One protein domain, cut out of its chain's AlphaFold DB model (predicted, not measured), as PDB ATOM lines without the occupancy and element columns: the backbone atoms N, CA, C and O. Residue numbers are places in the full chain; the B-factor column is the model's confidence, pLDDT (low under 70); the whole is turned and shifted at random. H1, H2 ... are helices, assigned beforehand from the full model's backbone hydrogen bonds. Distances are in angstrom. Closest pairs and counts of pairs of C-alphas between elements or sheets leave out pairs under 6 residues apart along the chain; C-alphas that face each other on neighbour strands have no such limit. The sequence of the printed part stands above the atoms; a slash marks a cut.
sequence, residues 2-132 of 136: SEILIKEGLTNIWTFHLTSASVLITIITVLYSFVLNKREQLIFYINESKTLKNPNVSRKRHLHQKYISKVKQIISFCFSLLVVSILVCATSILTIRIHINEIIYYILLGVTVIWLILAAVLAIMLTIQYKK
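This is residues 2 to 132 of the 136 residues of an uncharacterized protein of Bacteroides sp. CAG:1060 (UniProt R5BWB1). A long, slim hairpin of two helices, H1 and H2, makes the length of this rod, and a shorter third helix, H3, folds back beside them from the end where H1 begins, touching both, H1 with its residues 102 to 112 alone, and leaving residues 127 to 132 free. Together they form an up-and-down bundle of three helices, each running against the one before it in the chain. The printed part has 131 residues, with the helices in the order H1, H2, H3 and no named strand, and its class is all helix. It is only just extended, close to loose, with a radius of gyration of the C-alphas of 21.1 A and spans of 73 by 25 by 16 A.

Start with H1, residues 2 to 51, and H2, residues 55 to 98: this helical hairpin touches along 54 pairs of C-alphas within 8 A, the closest being those of His 17 and Ser 85 at 5.0 A, and its helices run opposite ways at a shallow tilt of 20 degrees. Next look at H3, residues 102 to 132, which forms a second helical hairpin with H2; they run opposite ways at a shallow tilt of 17 degrees. H2 touches H3 with residues 81 to 95 alone, and the closest C-alphas are those of Val 88 and Leu 108, 7.0 A apart. H1 touches H3 with residues 6 to 13 alone, and H3 touches H1 with residues 102 to 112 alone; the closest C-alphas, those of Leu 10 and Tyr 105, are 6.8 A apart. H1 and H3 run the same way at a shallow tilt of 31 degrees. In H1, H2 and H3 every O i to N i+4 pair is within hydrogen-bond range.

Find C-alpha 2 at (-21.637, -22.303, -61.657); from there H1 runs 72.8 A to C-alpha 51. H2 begins at C-alpha 55, at (-38.730, 37.001, -29.763), and covers 65.4 A to C-alpha 98. H3 covers 45.5 A from C-alpha 102 to C-alpha 132 at (-44.779, 15.404, -40.473).

The two C-alphas farthest apart, those of Ser 2 and Leu 52, are 73.0 A apart. The printed part has no cut, and the links H1 to H2 and H2 to H3 are tight, with 3 residues each. Residues 50 to 55 stand free. The mean pLDDT of the printed part is 85.0, and residues 52 to 53 are under 70.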
ATOM      1  N   SER A   2     -21.714 -23.144 -62.871       74.88
ATOM      2  CA  SER A   2     -21.637 -22.303 -61.657       74.88
ATOM      3  C   SER A   2     -20.774 -21.045 -61.822       74.88
ATOM      4  O   SER A   2     -21.222 -19.958 -61.480       74.88
ATOM      5  N   GLU A   3     -19.585 -21.149 -62.423       78.62
ATOM      6  CA  GLU A   3     -18.688 -19.991 -62.601       78.62
ATOM      7  C   GLU A   3     -19.276 -18.878 -63.480       78.62
ATOM      8  O   GLU A   3     -19.072 -17.696 -63.202       78.62
ATOM      9  N   ILE A   4     -20.033 -19.242 -64.522       83.31
ATOM     10  CA  ILE A   4     -20.697 -18.277 -65.412       83.31
ATOM     11  C   ILE A   4     -21.766 -17.507 -64.628       83.31
ATOM     12  O   ILE A   4     -21.773 -16.277 -64.656       83.31
ATOM     13  N   LEU A   5     -22.592 -18.225 -63.860       83.88
ATOM     14  CA  LEU A   5     -23.611 -17.651 -62.974       83.88
ATOM     15  C   LEU A   5     -23.008 -16.709 -61.924       83.88
ATOM     16  O   LEU A   5     -23.529 -15.619 -61.699       83.88
ATOM     17  N   ILE A   6     -21.889 -17.091 -61.305       85.12
ATOM     18  CA  ILE A   6     -21.215 -16.255 -60.301       85.12
ATOM     19  C   ILE A   6     -20.634 -14.994 -60.943       85.12
ATOM     20  O   ILE A   6     -20.762 -13.903 -60.389       85.12
ATOM     21  N   LYS A   7     -20.020 -15.112 -62.123       86.44
ATOM     22  CA  LYS A   7     -19.461 -13.965 -62.847       86.44
ATOM     23  C   LYS A   7     -20.543 -12.968 -63.258       86.44
ATOM     24  O   LYS A   7     -20.351 -11.760 -63.121       86.44
ATOM     25  N   GLU A   8     -21.681 -13.463 -63.728       88.62
ATOM     26  CA  GLU A   8     -22.840 -12.636 -64.055       88.62
ATOM     27  C   GLU A   8     -23.415 -11.970 -62.795       88.62
ATOM     28  O   GLU A   8     -23.619 -10.757 -62.769       88.62
ATOM     29  N   GLY A   9     -23.545 -12.721 -61.699       87.06
ATOM     30  CA  GLY A   9     -23.960 -12.199 -60.396       87.06
ATOM     31  C   GLY A   9     -23.046 -11.090 -59.861       87.06
ATOM     32  O   GLY A   9     -23.532 -10.035 -59.456       87.06
ATOM     33  N   LEU A  10     -21.722 -11.272 -59.908       88.06
ATOM     34  CA  LEU A  10     -20.743 -10.249 -59.510       88.06
ATOM     35  C   LEU A  10     -20.841  -8.990 -60.379       88.06
ATOM     36  O   LEU A  10     -20.746  -7.874 -59.862       88.06
ATOM     37  N   THR A  11     -21.075  -9.164 -61.681       89.88
ATOM     38  CA  THR A  11     -21.260  -8.060 -62.633       89.88
ATOM     39  C   THR A  11     -22.537  -7.273 -62.330       89.88
ATOM     40  O   THR A  11     -22.528  -6.039 -62.346       89.88
ATOM     41  N   ASN A  12     -23.620  -7.963 -61.974       91.19
ATOM     42  CA  ASN A  12     -24.876  -7.344 -61.557       91.19
ATOM     43  C   ASN A  12     -24.719  -6.582 -60.234       91.19
ATOM     44  O   ASN A  12     -25.139  -5.429 -60.143       91.19
ATOM     45  N   ILE A  13     -24.058  -7.182 -59.236       91.00
ATOM     46  CA  ILE A  13     -23.733  -6.527 -57.956       91.00
ATOM     47  C   ILE A  13     -22.900  -5.264 -58.206       91.00
ATOM     48  O   ILE A  13     -23.209  -4.201 -57.670       91.00
ATOM     49  N   TRP A  14     -21.872  -5.356 -59.050       90.94
ATOM     50  CA  TRP A  14     -21.033  -4.217 -59.416       90.94
ATOM     51  C   TRP A  14     -21.849  -3.096 -60.072       90.94
ATOM     52  O   TRP A  14     -21.799  -1.954 -59.620       90.94
ATOM     53  N   THR A  15     -22.651  -3.423 -61.087       92.38
ATOM     54  CA  THR A  15     -23.472  -2.441 -61.817       92.38
ATOM     55  C   THR A  15     -24.482  -1.764 -60.892       92.38
ATOM     56  O   THR A  15     -24.676  -0.546 -60.952       92.38
ATOM     57  N   PHE A  16     -25.098  -2.540 -59.997       93.62
ATOM     58  CA  PHE A  16     -26.031  -2.037 -58.999       93.62
ATOM     59  C   PHE A  16     -25.367  -1.020 -58.065       93.62
ATOM     60  O   PHE A  16     -25.868   0.097 -57.931       93.62
ATOM     61  N   HIS A  17     -24.229  -1.371 -57.456       92.31
ATOM     62  CA  HIS A  17     -23.535  -0.479 -56.518       92.31
ATOM     63  C   HIS A  17     -22.900   0.734 -57.202       92.31
ATOM     64  O   HIS A  17     -22.817   1.803 -56.599       92.31
ATOM     65  N   LEU A  18     -22.504   0.616 -58.470       92.62
ATOM     66  CA  LEU A  18     -22.037   1.754 -59.260       92.62
ATOM     67  C   LEU A  18     -23.178   2.752 -59.495       92.62
ATOM     68  O   LEU A  18     -23.024   3.949 -59.255       92.62
ATOM     69  N   THR A  19     -24.339   2.246 -59.910       94.50
ATOM     70  CA  THR A  19     -25.529   3.070 -60.154       94.50
ATOM     71  C   THR A  19     -26.019   3.717 -58.860       94.50
ATOM     72  O   THR A  19     -26.324   4.911 -58.833       94.50
ATOM     73  N   SER A  20     -26.057   2.959 -57.760       90.81
ATOM     74  CA  SER A  20     -26.474   3.488 -56.463       90.81
ATOM     75  C   SER A  20     -25.512   4.554 -55.940       90.81
ATOM     76  O   SER A  20     -25.973   5.567 -55.414       90.81
ATOM     77  N   ALA A  21     -24.201   4.398 -56.153       92.56
ATOM     78  CA  ALA A  21     -23.218   5.426 -55.832       92.56
ATOM     79  C   ALA A  21     -23.492   6.722 -56.607       92.56
ATOM     80  O   ALA A  21     -23.539   7.787 -55.993       92.56
ATOM     81  N   SER A  22     -23.754   6.655 -57.918       92.12
ATOM     82  CA  SER A  22     -24.107   7.837 -58.718       92.12
ATOM     83  C   SER A  22     -25.344   8.558 -58.174       92.12
ATOM     84  O   SER A  22     -25.316   9.775 -57.991       92.12
ATOM     85  N   VAL A  23     -26.402   7.814 -57.841       93.75
ATOM     86  CA  VAL A  23     -27.630   8.379 -57.258       93.75
ATOM     87  C   VAL A  23     -27.358   9.016 -55.892       93.75
ATOM     88  O   VAL A  23     -27.823  10.125 -55.619       93.75
ATOM     89  N   LEU A  24     -26.582   8.353 -55.032       91.75
ATOM     90  CA  LEU A  24     -26.222   8.878 -53.716       91.75
ATOM     91  C   LEU A  24     -25.405  10.166 -53.815       91.75
ATOM     92  O   LEU A  24     -25.668  11.087 -53.042       91.75
ATOM     93  N   ILE A  25     -24.476  10.272 -54.773       92.25
ATOM     94  CA  ILE A  25     -23.738  11.517 -55.035       92.25
ATOM     95  C   ILE A  25     -24.727  12.644 -55.331       92.25
ATOM     96  O   ILE A  25     -24.678  13.677 -54.669       92.25
ATOM     97  N   THR A  26     -25.670  12.433 -56.253       94.06
ATOM     98  CA  THR A  26     -26.677  13.445 -56.602       94.06
ATOM     99  C   THR A  26     -27.508  13.867 -55.389       94.06
ATOM    100  O   THR A  26     -27.680  15.063 -55.148       94.06
ATOM    101  N   ILE A  27     -27.983  12.910 -54.586       90.50
ATOM    102  CA  ILE A  27     -28.759  13.193 -53.368       90.50
ATOM    103  C   ILE A  27     -27.929  14.012 -52.376       90.50
ATOM    104  O   ILE A  27     -28.410  15.019 -51.853       90.50
ATOM    105  N   ILE A  28     -26.681  13.611 -52.124       90.38
ATOM    106  CA  ILE A  28     -25.775  14.320 -51.215       90.38
ATOM    107  C   ILE A  28     -25.554  15.752 -51.701       90.38
ATOM    108  O   ILE A  28     -25.673  16.674 -50.897       90.38
ATOM    109  N   THR A  29     -25.302  15.964 -52.995       92.50
ATOM    110  CA  THR A  29     -25.118  17.302 -53.574       92.50
ATOM    111  C   THR A  29     -26.350  18.182 -53.366       92.50
ATOM    112  O   THR A  29     -26.219  19.316 -52.910       92.50
ATOM    113  N   VAL A  30     -27.553  17.666 -53.632       91.75
ATOM    114  CA  VAL A  30     -28.807  18.419 -53.442       91.75
ATOM    115  C   VAL A  30     -29.017  18.784 -51.973       91.75
ATOM    116  O   VAL A  30     -29.288  19.944 -51.651       91.75
ATOM    117  N   LEU A  31     -28.855  17.819 -51.064       88.38
ATOM    118  CA  LEU A  31     -29.002  18.057 -49.627       88.38
ATOM    119  C   LEU A  31     -27.952  19.046 -49.111       88.38
ATOM    120  O   LEU A  31     -28.265  19.901 -48.283       88.38
ATOM    121  N   TYR A  32     -26.721  18.964 -49.610       88.12
ATOM    122  CA  TYR A  32     -25.640  19.868 -49.234       88.12
ATOM    123  C   TYR A  32     -25.927  21.310 -49.673       88.12
ATOM    124  O   TYR A  32     -25.858  22.224 -48.847       88.12
ATOM    125  N   SER A  33     -26.351  21.516 -50.923       88.81
ATOM    126  CA  SER A  33     -26.783  22.827 -51.427       88.81
ATOM    127  C   SER A  33     -27.949  23.396 -50.616       88.81
ATOM    128  O   SER A  33     -27.974  24.581 -50.282       88.81
ATOM    129  N   PHE A  34     -28.898  22.544 -50.219       86.88
ATOM    130  CA  PHE A  34     -30.000  22.953 -49.356       86.88
ATOM    131  C   PHE A  34     -29.524  23.397 -47.961       86.88
ATOM    132  O   PHE A  34     -29.987  24.419 -47.442       86.88
ATOM    133  N   VAL A  35     -28.585  22.666 -47.349       86.56
ATOM    134  CA  VAL A  35     -27.988  23.037 -46.054       86.56
ATOM    135  C   VAL A  35     -27.268  24.380 -46.141       86.56
ATOM    136  O   VAL A  35     -27.418  25.194 -45.227       86.56
ATOM    137  N   LEU A  36     -26.533  24.641 -47.226       85.56
ATOM    138  CA  LEU A  36     -25.870  25.929 -47.453       85.56
ATOM    139  C   LEU A  36     -26.877  27.084 -47.495       85.56
ATOM    140  O   LEU A  36     -26.742  28.026 -46.713       85.56
ATOM    141  N   ASN A  37     -27.944  26.963 -48.288       85.81
ATOM    142  CA  ASN A  37     -29.007  27.973 -48.355       85.81
ATOM    143  C   ASN A  37     -29.649  28.225 -46.973       85.81
ATOM    144  O   ASN A  37     -29.837  29.362 -46.536       85.81
ATOM    145  N   LYS A  38     -29.941  27.165 -46.207       83.19
ATOM    146  CA  LYS A  38     -30.490  27.322 -44.848       83.19
ATOM    147  C   LYS A  38     -29.500  27.940 -43.864       83.19
ATOM    148  O   LYS A  38     -29.936  28.644 -42.950       83.19
ATOM    149  N   ARG A  39     -28.196  27.713 -44.030       84.38
ATOM    150  CA  ARG A  39     -27.147  28.341 -43.216       84.38
ATOM    151  C   ARG A  39     -27.078  29.845 -43.468       84.38
ATOM    152  O   ARG A  39     -26.960  30.595 -42.503       84.38
ATOM    153  N   GLU A  40     -27.202  30.292 -44.712       84.50
ATOM    154  CA  GLU A  40     -27.261  31.721 -45.049       84.50
ATOM    155  C   GLU A  40     -28.477  32.398 -44.403       84.50
ATOM    156  O   GLU A  40     -28.332  33.417 -43.724       84.50
ATOM    157  N   GLN A  41     -29.655  31.767 -44.481       81.88
ATOM    158  CA  GLN A  41     -30.864  32.237 -43.785       81.88
ATOM    159  C   GLN A  41     -30.669  32.307 -42.261       81.88
ATOM    160  O   GLN A  41     -31.135  33.238 -41.609       81.88
ATOM    161  N   LEU A  42     -29.960  31.339 -41.673       80.62
ATOM    162  CA  LEU A  42     -29.655  31.344 -40.241       80.62
ATOM    163  C   LEU A  42     -28.747  32.521 -39.853       80.62
ATOM    164  O   LEU A  42     -28.985  33.151 -38.824       80.62
ATOM    165  N   ILE A  43     -27.726  32.826 -40.661       82.50
ATOM    166  CA  ILE A  43     -26.823  33.967 -40.441       82.50
ATOM    167  C   ILE A  43     -27.604  35.283 -40.509       82.50
ATOM    168  O   ILE A  43     -27.421  36.138 -39.641       82.50
ATOM    169  N   PHE A  44     -28.526  35.412 -41.468       83.25
ATOM    170  CA  PHE A  44     -29.430  36.558 -41.561       83.25
ATOM    171  C   PHE A  44     -30.229  36.759 -40.264       83.25
ATOM    172  O   PHE A  44     -30.157  37.830 -39.665       83.25
ATOM    173  N   TYR A  45     -30.892  35.714 -39.752       78.69
ATOM    174  CA  TYR A  45     -31.650  35.811 -38.496       78.69
ATOM    175  C   TYR A  45     -30.773  36.086 -37.272       78.69
ATOM    176  O   TYR A  45     -31.208  36.753 -36.335       78.69
ATOM    177  N   ILE A  46     -29.531  35.591 -37.246       80.06
ATOM    178  CA  ILE A  46     -28.584  35.913 -36.170       80.06
ATOM    179  C   ILE A  46     -28.271  37.409 -36.176       80.06
ATOM    180  O   ILE A  46     -28.302  38.030 -35.114       80.06
ATOM    181  N   ASN A  47     -28.006  37.988 -37.345       82.19
ATOM    182  CA  ASN A  47     -27.715  39.413 -37.472       82.19
ATOM    183  C   ASN A  47     -28.946  40.266 -37.142       82.19
ATOM    184  O   ASN A  47     -28.840  41.193 -36.348       82.19
ATOM    185  N   GLU A  48     -30.125  39.885 -37.635       79.62
ATOM    186  CA  GLU A  48     -31.389  40.557 -37.320       79.62
ATOM    187  C   GLU A  48     -31.698  40.517 -35.814       79.62
ATOM    188  O   GLU A  48     -32.072  41.534 -35.239       79.62
ATOM    189  N   SER A  49     -31.453  39.388 -35.135       74.25
ATOM    190  CA  SER A  49     -31.682  39.256 -33.685       74.25
ATOM    191  C   SER A  49     -30.763  40.120 -32.816       74.25
ATOM    192  O   SER A  49     -31.101  40.411 -31.668       74.25
ATOM    193  N   LYS A  50     -29.591  40.515 -33.337       74.44
ATOM    194  CA  LYS A  50     -28.666  41.432 -32.652       74.44
ATOM    195  C   LYS A  50     -29.139  42.881 -32.762       74.44
ATOM    196  O   LYS A  50     -28.941  43.643 -31.822       74.44
ATOM    197  N   THR A  51     -29.767  43.236 -33.881       74.25
ATOM    198  CA  THR A  51     -30.259  44.592 -34.159       74.25
ATOM    199  C   THR A  51     -31.667  44.821 -33.603       74.25
ATOM    200  O   THR A  51     -31.974  45.903 -33.111       74.25
ATOM    201  N   LEU A  52     -32.520  43.796 -33.625       66.50
ATOM    202  CA  LEU A  52     -33.903  43.821 -33.151       66.50
ATOM    203  C   LEU A  52     -34.095  42.697 -32.122       66.50
ATOM    204  O   LEU A  52     -34.067  41.516 -32.469       66.50
ATOM    205  N   LYS A  53     -34.343  43.045 -30.847       66.81
ATOM    206  CA  LYS A  53     -34.729  42.083 -29.790       66.81
ATOM    207  C   LYS A  53     -36.168  41.591 -30.002       66.81
ATOM    208  O   LYS A  53     -37.053  41.833 -29.188       66.81
ATOM    209  N   ASN A  54     -36.412  40.913 -31.118       72.31
ATOM    210  CA  ASN A  54     -37.710  40.351 -31.451       72.31
ATOM    211  C   ASN A  54     -37.743  38.848 -31.091       72.31
ATOM    212  O   ASN A  54     -36.989  38.062 -31.679       72.31
ATOM    213  N   PRO A  55     -38.620  38.407 -30.168       71.50
ATOM    214  CA  PRO A  55     -38.730  37.001 -29.763       71.50
ATOM    215  C   PRO A  55     -39.146  36.062 -30.909       71.50
ATOM    216  O   PRO A  55     -38.928  34.853 -30.844       71.50
ATOM    217  N   ASN A  56     -39.697  36.592 -32.003       75.50
ATOM    218  CA  ASN A  56     -40.046  35.792 -33.172       75.50
ATOM    219  C   ASN A  56     -38.801  35.364 -33.980       75.50
ATOM    220  O   ASN A  56     -38.785  34.298 -34.600       75.50
ATOM    221  N   VAL A  57     -37.724  36.158 -33.934       74.56
ATOM    222  CA  VAL A  57     -36.457  35.882 -34.634       74.56
ATOM    223  C   VAL A  57     -35.673  34.775 -33.923       74.56
ATOM    224  O   VAL A  57     -35.126  33.884 -34.576       74.56
ATOM    225  N   SER A  58     -35.683  34.749 -32.585       73.06
ATOM    226  CA  SER A  58     -35.043  33.676 -31.807       73.06
ATOM    227  C   SER A  58     -35.719  32.317 -32.031       73.06
ATOM    228  O   SER A  58     -35.029  31.305 -32.186       73.06
ATOM    229  N   ARG A  59     -37.053  32.285 -32.158       76.19
ATOM    230  CA  ARG A  59     -37.807  31.070 -32.510       76.19
ATOM    231  C   ARG A  59     -37.464  30.568 -33.918       76.19
ATOM    232  O   ARG A  59     -37.181  29.380 -34.079       76.19
ATOM    233  N   LYS A  60     -37.432  31.451 -34.925       77.56
ATOM    234  CA  LYS A  60     -37.046  31.103 -36.310       77.56
ATOM    235  C   LYS A  60     -35.613  30.570 -36.391       77.56
ATOM    236  O   LYS A  60     -35.380  29.538 -37.015       77.56
ATOM    237  N   ARG A  61     -34.675  31.193 -35.669       77.50
ATOM    238  CA  ARG A  61     -33.285  30.725 -35.546       77.50
ATOM    239  C   ARG A  61     -33.208  29.285 -35.029       77.50
ATOM    240  O   ARG A  61     -32.523  28.457 -35.628       77.50
ATOM    241  N   HIS A  62     -33.920  28.970 -33.946       79.12
ATOM    242  CA  HIS A  62     -33.913  27.624 -33.367       79.12
ATOM    243  C   HIS A  62     -34.501  26.574 -34.327       79.12
ATOM    244  O   HIS A  62     -33.993  25.454 -34.412       79.12
ATOM    245  N   LEU A  63     -35.550  26.921 -35.082       78.94
ATOM    246  CA  LEU A  63     -36.137  26.032 -36.089       78.94
ATOM    247  C   LEU A  63     -35.149  25.721 -37.220       78.94
ATOM    248  O   LEU A  63     -34.919  24.546 -37.513       78.94
ATOM    249  N   HIS A  64     -34.505  26.739 -37.797       79.81
ATOM    250  CA  HIS A  64     -33.497  26.553 -38.847       79.81
ATOM    251  C   HIS A  64     -32.298  25.740 -38.355       79.81
ATOM    252  O   HIS A  64     -31.851  24.834 -39.054       79.81
ATOM    253  N   GLN A  65     -31.818  25.990 -37.134       80.88
ATOM    254  CA  GLN A  65     -30.712  25.229 -36.548       80.88
ATOM    255  C   GLN A  65     -31.076  23.750 -36.331       80.88
ATOM    256  O   GLN A  65     -30.285  22.862 -36.663       80.88
ATOM    257  N   LYS A  66     -32.290  23.465 -35.841       82.50
ATOM    258  CA  LYS A  66     -32.796  22.091 -35.695       82.50
ATOM    259  C   LYS A  66     -32.928  21.394 -37.050       82.50
ATOM    260  O   LYS A  66     -32.600  20.215 -37.153       82.50
ATOM    261  N   TYR A  67     -33.376  22.110 -38.080       81.62
ATOM    262  CA  TYR A  67     -33.511  21.561 -39.428       81.62
ATOM    263  C   TYR A  67     -32.146  21.231 -40.047       81.62
ATOM    264  O   TYR A  67     -31.938  20.109 -40.500       81.62
ATOM    265  N   ILE A  68     -31.183  22.157 -39.979       83.31
ATOM    266  CA  ILE A  68     -29.808  21.948 -40.470       83.31
ATOM    267  C   ILE A  68     -29.158  20.739 -39.790       83.31
ATOM    268  O   ILE A  68     -28.556  19.910 -40.470       83.31
ATOM    269  N   SER A  69     -29.304  20.609 -38.467       83.62
ATOM    270  CA  SER A  69     -28.750  19.476 -37.714       83.62
ATOM    271  C   SER A  69     -29.278  18.131 -38.227       83.62
ATOM    272  O   SER A  69     -28.499  17.220 -38.512       83.62
ATOM    273  N   LYS A  70     -30.595  18.031 -38.450       83.38
ATOM    274  CA  LYS A  70     -31.224  16.819 -38.990       83.38
ATOM    275  C   LYS A  70     -30.773  16.500 -40.414       83.38
ATOM    276  O   LYS A  70     -30.429  15.359 -40.700       83.38
ATOM    277  N   VAL A  71     -30.748  17.493 -41.306       85.31
ATOM    278  CA  VAL A  71     -30.320  17.270 -42.698       85.31
ATOM    279  C   VAL A  71     -28.851  16.852 -42.753       85.31
ATOM    280  O   VAL A  71     -28.506  15.943 -43.501       85.31
ATOM    281  N   LYS A  72     -27.988  17.424 -41.905       85.38
ATOM    282  CA  LYS A  72     -26.587  16.999 -41.785       85.38
ATOM    283  C   LYS A  72     -26.462  15.530 -41.366       85.38
ATOM    284  O   LYS A  72     -25.610  14.826 -41.902       85.38
ATOM    285  N   GLN A  73     -27.309  15.059 -40.450       87.06
ATOM    286  CA  GLN A  73     -27.340  13.649 -40.051       87.06
ATOM    287  C   GLN A  73     -27.726  12.734 -41.223       87.06
ATOM    288  O   GLN A  73     -27.074  11.716 -41.440       87.06
ATOM    289  N   ILE A  74     -28.726  13.128 -42.021       86.94
ATOM    290  CA  ILE A  74     -29.134  12.398 -43.232       86.94
ATOM    291  C   ILE A  74     -27.987  12.360 -44.250       86.94
ATOM    292  O   ILE A  74     -27.658  11.289 -44.748       86.94
ATOM    293  N   ILE A  75     -27.330  13.498 -44.512       87.81
ATOM    294  CA  ILE A  75     -26.163  13.565 -45.409       87.81
ATOM    295  C   ILE A  75     -25.063  12.614 -44.936       87.81
ATOM    296  O   ILE A  75     -24.510  11.879 -45.749       87.81
ATOM    297  N   SER A  76     -24.763  12.598 -43.633       86.50
ATOM    298  CA  SER A  76     -23.757  11.695 -43.069       86.50
ATOM    299  C   SER A  76     -24.112  10.228 -43.309       86.50
ATOM    300  O   SER A  76     -23.230   9.446 -43.647       86.50
ATOM    301  N   PHE A  77     -25.386   9.856 -43.171       88.56
ATOM    302  CA  PHE A  77     -25.840   8.491 -43.429       88.56
ATOM    303  C   PHE A  77     -25.761   8.129 -44.918       88.56
ATOM    304  O   PHE A  77     -25.254   7.064 -45.265       88.56
ATOM    305  N   CYS A  78     -26.188   9.030 -45.810       89.44
ATOM    306  CA  CYS A  78     -26.036   8.856 -47.257       89.44
ATOM    307  C   CYS A  78     -24.563   8.700 -47.656       89.44
ATOM    308  O   CYS A  78     -24.236   7.868 -48.498       89.44
ATOM    309  N   PHE A  79     -23.667   9.464 -47.026       89.38
ATOM    310  CA  PHE A  79     -22.229   9.353 -47.246       89.38
ATOM    311  C   PHE A  79     -21.688   7.989 -46.798       89.38
ATOM    312  O   PHE A  79     -20.936   7.361 -47.536       89.38
ATOM    313  N   SER A  80     -22.115   7.480 -45.638       89.38
ATOM    314  CA  SER A  80     -21.758   6.126 -45.193       89.38
ATOM    315  C   SER A  80     -22.222   5.047 -46.179       89.38
ATOM    316  O   SER A  80     -21.438   4.161 -46.510       89.38
ATOM    317  N   LEU A  81     -23.453   5.136 -46.698       89.44
ATOM    318  CA  LEU A  81     -23.953   4.204 -47.721       89.44
ATOM    319  C   LEU A  81     -23.129   4.258 -49.011       89.44
ATOM    320  O   LEU A  81     -22.857   3.216 -49.605       89.44
ATOM    321  N   LEU A  82     -22.710   5.456 -49.417       90.38
ATOM    322  CA  LEU A  82     -21.894   5.667 -50.607       90.38
ATOM    323  C   LEU A  82     -20.512   5.027 -50.464       90.38
ATOM    324  O   LEU A  82     -20.050   4.361 -51.389       90.38
ATOM    325  N   VAL A  83     -19.873   5.173 -49.300       90.69
ATOM    326  CA  VAL A  83     -18.584   4.522 -49.019       90.69
ATOM    327  C   VAL A  83     -18.717   3.004 -49.129       90.69
ATOM    328  O   VAL A  83     -17.885   2.369 -49.775       90.69
ATOM    329  N   VAL A  84     -19.783   2.420 -48.572       90.12
ATOM    330  CA  VAL A  84     -20.042   0.975 -48.685       90.12
ATOM    331  C   VAL A  84     -20.220   0.557 -50.147       90.12
ATOM    332  O   VAL A  84     -19.598  -0.414 -50.568       90.12
ATOM    333  N   SER A  85     -20.996   1.300 -50.942       89.00
ATOM    334  CA  SER A  85     -21.181   0.992 -52.367       89.00
ATOM    335  C   SER A  85     -19.866   1.026 -53.150       89.00
ATOM    336  O   SER A  85     -19.594   0.117 -53.930       89.00
ATOM    337  N   ILE A  86     -19.001   2.014 -52.900       90.69
ATOM    338  CA  ILE A  86     -17.683   2.099 -53.549       90.69
ATOM    339  C   ILE A  86     -16.796   0.911 -53.154       90.69
ATOM    340  O   ILE A  86     -16.138   0.328 -54.019       90.69
ATOM    341  N   LEU A  87     -16.794   0.522 -51.876       90.56
ATOM    342  CA  LEU A  87     -16.030  -0.636 -51.404       90.56
ATOM    343  C   LEU A  87     -16.501  -1.931 -52.071       90.56
ATOM    344  O   LEU A  87     -15.664  -2.717 -52.509       90.56
ATOM    345  N   VAL A  88     -17.815  -2.136 -52.204       89.69
ATOM    346  CA  VAL A  88     -18.376  -3.311 -52.892       89.69
ATOM    347  C   VAL A  88     -18.026  -3.313 -54.383       89.69
ATOM    348  O   VAL A  88     -17.684  -4.358 -54.936       89.69
ATOM    349  N   CYS A  89     -18.038  -2.154 -55.044       88.12
ATOM    350  CA  CYS A  89     -17.576  -2.044 -56.429       88.12
ATOM    351  C   CYS A  89     -16.100  -2.436 -56.577       88.12
ATOM    352  O   CYS A  89     -15.751  -3.187 -57.491       88.12
ATOM    353  N   ALA A  90     -15.237  -1.947 -55.679       86.81
ATOM    354  CA  ALA A  90     -13.805  -2.235 -55.696       86.81
ATOM    355  C   ALA A  90     -13.507  -3.717 -55.425       86.81
ATOM    356  O   ALA A  90     -12.655  -4.309 -56.084       86.81
ATOM    357  N   THR A  91     -14.216  -4.349 -54.491       84.81
ATOM    358  CA  THR A  91     -14.035  -5.781 -54.223       84.81
ATOM    359  C   THR A  91     -14.586  -6.637 -55.359       84.81
ATOM    360  O   THR A  91     -13.901  -7.566 -55.775       84.81
ATOM    361  N   SER A  92     -15.737  -6.287 -55.944       84.94
ATOM    362  CA  SER A  92     -16.308  -7.031 -57.076       84.94
ATOM    363  C   SER A  92     -15.379  -7.040 -58.299       84.94
ATOM    364  O   SER A  92     -15.117  -8.101 -58.869       84.94
ATOM    365  N   ILE A  93     -14.786  -5.893 -58.667       84.44
ATOM    366  CA  ILE A  93     -13.862  -5.832 -59.813       84.44
ATOM    367  C   ILE A  93     -12.564  -6.614 -59.559       84.44
ATOM    368  O   ILE A  93     -12.042  -7.256 -60.472       84.44
ATOM    369  N   LEU A  94     -12.059  -6.611 -58.319       82.69
ATOM    370  CA  LEU A  94     -10.888  -7.401 -57.931       82.69
ATOM    371  C   LEU A  94     -11.182  -8.905 -57.985       82.69
ATOM    372  O   LEU A  94     -10.362  -9.660 -58.507       82.69
ATOM    373  N   THR A  95     -12.355  -9.340 -57.517       82.25
ATOM    374  CA  THR A  95     -12.773 -10.750 -57.571       82.25
ATOM    375  C   THR A  95     -12.925 -11.239 -59.011       82.25
ATOM    376  O   THR A  95     -12.434 -12.313 -59.338       82.25
ATOM    377  N   ILE A  96     -13.517 -10.441 -59.907       80.25
ATOM    378  CA  ILE A  96     -13.637 -10.809 -61.329       80.25
ATOM    379  C   ILE A  96     -12.257 -10.932 -61.997       80.25
ATOM    380  O   ILE A  96     -12.074 -11.790 -62.861       80.25
ATOM    381  N   ARG A  97     -11.289 -10.078 -61.627       79.19
ATOM    382  CA  ARG A  97      -9.982  -9.991 -62.301       79.19
ATOM    383  C   ARG A  97      -8.949 -11.004 -61.805       79.19
ATOM    384  O   ARG A  97      -8.121 -11.430 -62.602       79.19
ATOM    385  N   ILE A  98      -8.954 -11.336 -60.514       75.94
ATOM    386  CA  ILE A  98      -7.930 -12.195 -59.899       75.94
ATOM    387  C   ILE A  98      -8.380 -13.658 -59.902       75.94
ATOM    388  O   ILE A  98      -7.691 -14.503 -60.465       75.94
ATOM    389  N   HIS A  99      -9.520 -13.961 -59.270       74.31
ATOM    390  CA  HIS A  99     -10.068 -15.315 -59.196       74.31
ATOM    391  C   HIS A  99     -11.512 -15.306 -58.675       74.31
ATOM    392  O   HIS A  99     -11.809 -14.664 -57.662       74.31
ATOM    393  N   ILE A 100     -12.395 -16.064 -59.329       75.38
ATOM    394  CA  ILE A 100     -13.792 -16.214 -58.913       75.38
ATOM    395  C   ILE A 100     -13.835 -17.158 -57.709       75.38
ATOM    396  O   ILE A 100     -13.533 -18.338 -57.830       75.38
ATOM    397  N   ASN A 101     -14.221 -16.638 -56.542       80.38
ATOM    398  CA  ASN A 101     -14.407 -17.430 -55.327       80.38
ATOM    399  C   ASN A 101     -15.874 -17.361 -54.882       80.38
ATOM    400  O   ASN A 101     -16.396 -16.275 -54.611       80.38
ATOM    401  N   GLU A 102     -16.520 -18.523 -54.775       83.12
ATOM    402  CA  GLU A 102     -17.935 -18.640 -54.404       83.12
ATOM    403  C   GLU A 102     -18.219 -18.041 -53.017       83.12
ATOM    404  O   GLU A 102     -19.231 -17.369 -52.824       83.12
ATOM    405  N   ILE A 103     -17.295 -18.194 -52.059       85.12
ATOM    406  CA  ILE A 103     -17.449 -17.657 -50.696       85.12
ATOM    407  C   ILE A 103     -17.514 -16.126 -50.729       85.12
ATOM    408  O   ILE A 103     -18.378 -15.520 -50.096       85.12
ATOM    409  N   ILE A 104     -16.625 -15.492 -51.501       84.50
ATOM    410  CA  ILE A 104     -16.583 -14.029 -51.636       84.50
ATOM    411  C   ILE A 104     -17.866 -13.523 -52.300       84.50
ATOM    412  O   ILE A 104     -18.412 -12.505 -51.875       84.50
ATOM    413  N   TYR A 105     -18.385 -14.251 -53.291       86.88
ATOM    414  CA  TYR A 105     -19.661 -13.927 -53.921       86.88
ATOM    415  C   TYR A 105     -20.817 -13.910 -52.912       86.88
ATOM    416  O   TYR A 105     -21.543 -12.917 -52.842       86.88
ATOM    417  N   TYR A 106     -20.964 -14.947 -52.080       87.38
ATOM    418  CA  TYR A 106     -22.024 -14.979 -51.064       87.38
ATOM    419  C   TYR A 106     -21.870 -13.875 -50.011       87.38
ATOM    420  O   TYR A 106     -22.870 -13.297 -49.582       87.38
ATOM    421  N   ILE A 107     -20.636 -13.522 -49.636       88.81
ATOM    422  CA  ILE A 107     -20.369 -12.379 -48.753       88.81
ATOM    423  C   ILE A 107     -20.842 -11.075 -49.411       88.81
ATOM    424  O   ILE A 107     -21.566 -10.302 -48.783       88.81
ATOM    425  N   LEU A 108     -20.486 -10.830 -50.676       89.00
ATOM    426  CA  LEU A 108     -20.891  -9.623 -51.409       89.00
ATOM    427  C   LEU A 108     -22.407  -9.540 -51.603       89.00
ATOM    428  O   LEU A 108     -22.993  -8.459 -51.479       89.00
ATOM    429  N   LEU A 109     -23.053 -10.676 -51.857       89.06
ATOM    430  CA  LEU A 109     -24.505 -10.772 -51.923       89.06
ATOM    431  C   LEU A 109     -25.132 -10.397 -50.573       89.06
ATOM    432  O   LEU A 109     -26.026  -9.553 -50.526       89.06
ATOM    433  N   GLY A 110     -24.616 -10.944 -49.467       89.38
ATOM    434  CA  GLY A 110     -25.064 -10.614 -48.112       89.38
ATOM    435  C   GLY A 110     -24.914  -9.126 -47.780       89.38
ATOM    436  O   GLY A 110     -25.861  -8.500 -47.304       89.38
ATOM    437  N   VAL A 111     -23.768  -8.521 -48.109       91.25
ATOM    438  CA  VAL A 111     -23.539  -7.073 -47.938       91.25
ATOM    439  C   VAL A 111     -24.534  -6.256 -48.764       91.25
ATOM    440  O   VAL A 111     -25.051  -5.250 -48.281       91.25
ATOM    441  N   THR A 112     -24.861  -6.699 -49.980       89.31
ATOM    442  CA  THR A 112     -25.849  -6.032 -50.842       89.31
ATOM    443  C   THR A 112     -27.253  -6.068 -50.232       89.31
ATOM    444  O   THR A 112     -27.947  -5.052 -50.236       89.31
ATOM    445  N   VAL A 113     -27.656  -7.191 -49.633       92.25
ATOM    446  CA  VAL A 113     -28.940  -7.302 -48.920       92.25
ATOM    447  C   VAL A 113     -28.977  -6.379 -47.697       92.25
ATOM    448  O   VAL A 113     -29.951  -5.652 -47.507       92.25
ATOM    449  N   ILE A 114     -27.907  -6.339 -46.896       92.06
ATOM    450  CA  ILE A 114     -27.809  -5.435 -45.737       92.06
ATOM    451  C   ILE A 114     -27.888  -3.969 -46.186       92.06
ATOM    452  O   ILE A 114     -28.602  -3.169 -45.581       92.06
ATOM    453  N   TRP A 115     -27.201  -3.620 -47.274       92.31
ATOM    454  CA  TRP A 115     -27.235  -2.280 -47.854       92.31
ATOM    455  C   TRP A 115     -28.659  -1.875 -48.265       92.31
ATOM    456  O   TRP A 115     -29.096  -0.771 -47.937       92.31
ATOM    457  N   LEU A 116     -29.419  -2.778 -48.899       90.38
ATOM    458  CA  LEU A 116     -30.818  -2.537 -49.278       90.38
ATOM    459  C   LEU A 116     -31.715  -2.288 -48.062       90.38
ATOM    460  O   LEU A 116     -32.549  -1.382 -48.093       90.38
ATOM    461  N   ILE A 117     -31.525  -3.044 -46.978       91.88
ATOM    462  CA  ILE A 117     -32.269  -2.843 -45.727       91.88
ATOM    463  C   ILE A 117     -31.980  -1.448 -45.160       91.88
ATOM    464  O   ILE A 117     -32.911  -0.714 -44.826       91.88
ATOM    465  N   LEU A 118     -30.708  -1.041 -45.096       89.75
ATOM    466  CA  LEU A 118     -30.324   0.286 -44.604       89.75
ATOM    467  C   LEU A 118     -30.889   1.413 -45.481       89.75
ATOM    468  O   LEU A 118     -31.387   2.412 -44.954       89.75
ATOM    469  N   ALA A 119     -30.866   1.246 -46.804       87.38
ATOM    470  CA  ALA A 119     -31.457   2.197 -47.742       87.38
ATOM    471  C   ALA A 119     -32.984   2.311 -47.562       87.38
ATOM    472  O   ALA A 119     -33.526   3.418 -47.547       87.38
ATOM    473  N   ALA A 120     -33.682   1.190 -47.353       89.19
ATOM    474  CA  ALA A 120     -35.121   1.176 -47.090       89.19
ATOM    475  C   ALA A 120     -35.475   1.870 -45.765       89.19
ATOM    476  O   ALA A 120     -36.410   2.671 -45.718       89.19
ATOM    477  N   VAL A 121     -34.702   1.631 -44.699       89.62
ATOM    478  CA  VAL A 121     -34.872   2.323 -43.410       89.62
ATOM    479  C   VAL A 121     -34.735   3.835 -43.585       89.62
ATOM    480  O   VAL A 121     -35.587   4.584 -43.097       89.62
ATOM    481  N   LEU A 122     -33.723   4.297 -44.330       85.81
ATOM    482  CA  LEU A 122     -33.557   5.718 -44.646       85.81
ATOM    483  C   LEU A 122     -34.780   6.269 -45.399       85.81
ATOM    484  O   LEU A 122     -35.311   7.318 -45.026       85.81
ATOM    485  N   ALA A 123     -35.262   5.565 -46.425       85.25
ATOM    486  CA  ALA A 123     -36.419   5.988 -47.214       85.25
ATOM    487  C   ALA A 123     -37.696   6.111 -46.360       85.25
ATOM    488  O   ALA A 123     -38.448   7.084 -46.490       85.25
ATOM    489  N   ILE A 124     -37.924   5.172 -45.436       87.12
ATOM    490  CA  ILE A 124     -39.047   5.218 -44.491       87.12
ATOM    491  C   ILE A 124     -38.907   6.417 -43.551       87.12
ATOM    492  O   ILE A 124     -39.864   7.179 -43.389       87.12
ATOM    493  N   MET A 125     -37.725   6.628 -42.962       84.50
ATOM    494  CA  MET A 125     -37.466   7.773 -42.083       84.50
ATOM    495  C   MET A 125     -37.726   9.106 -42.796       84.50
ATOM    496  O   MET A 125     -38.407   9.973 -42.241       84.50
ATOM    497  N   LEU A 126     -37.261   9.242 -44.041       82.25
ATOM    498  CA  LEU A 126     -37.503  10.415 -44.883       82.25
ATOM    499  C   LEU A 126     -38.994  10.616 -45.172       82.25
ATOM    500  O   LEU A 126     -39.499  11.727 -45.033       82.25
ATOM    501  N   THR A 127     -39.722   9.549 -45.505       83.00
ATOM    502  CA  THR A 127     -41.162   9.621 -45.806       83.00
ATOM    503  C   THR A 127     -41.981  10.020 -44.579       83.00
ATOM    504  O   THR A 127     -42.890  10.847 -44.667       83.00
ATOM    505  N   ILE A 128     -41.658   9.459 -43.409       81.81
ATOM    506  CA  ILE A 128     -42.295   9.834 -42.140       81.81
ATOM    507  C   ILE A 128     -42.021  11.304 -41.834       81.81
ATOM    508  O   ILE A 128     -42.925  12.016 -41.395       81.81
ATOM    509  N   GLN A 129     -40.790  11.765 -42.053       78.62
ATOM    510  CA  GLN A 129     -40.433  13.156 -41.819       78.62
ATOM    511  C   GLN A 129     -41.159  14.097 -42.781       78.62
ATOM    512  O   GLN A 129     -41.757  15.065 -42.324       78.62
ATOM    513  N   TYR A 130     -41.207  13.765 -44.071       76.38
ATOM    514  CA  TYR A 130     -41.958  14.523 -45.066       76.38
ATOM    515  C   TYR A 130     -43.431  14.670 -44.664       76.38
ATOM    516  O   TYR A 130     -43.933  15.784 -44.582       76.38
ATOM    517  N   LYS A 131     -44.097  13.571 -44.280       79.25
ATOM    518  CA  LYS A 131     -45.495  13.607 -43.811       79.25
ATOM    519  C   LYS A 131     -45.702  14.460 -42.557       79.25
ATOM    520  O   LYS A 131     -46.787  15.003 -42.374       79.25
ATOM    521  N   LYS A 132     -44.714  14.534 -41.660       77.62
ATOM    522  CA  LYS A 132     -44.779  15.404 -40.473       77.62
ATOM    523  C   LYS A 132     -44.625  16.874 -40.846       77.62
ATOM    524  O   LYS A 132     -45.298  17.702 -40.250       77.62
TER     525      LYS A 132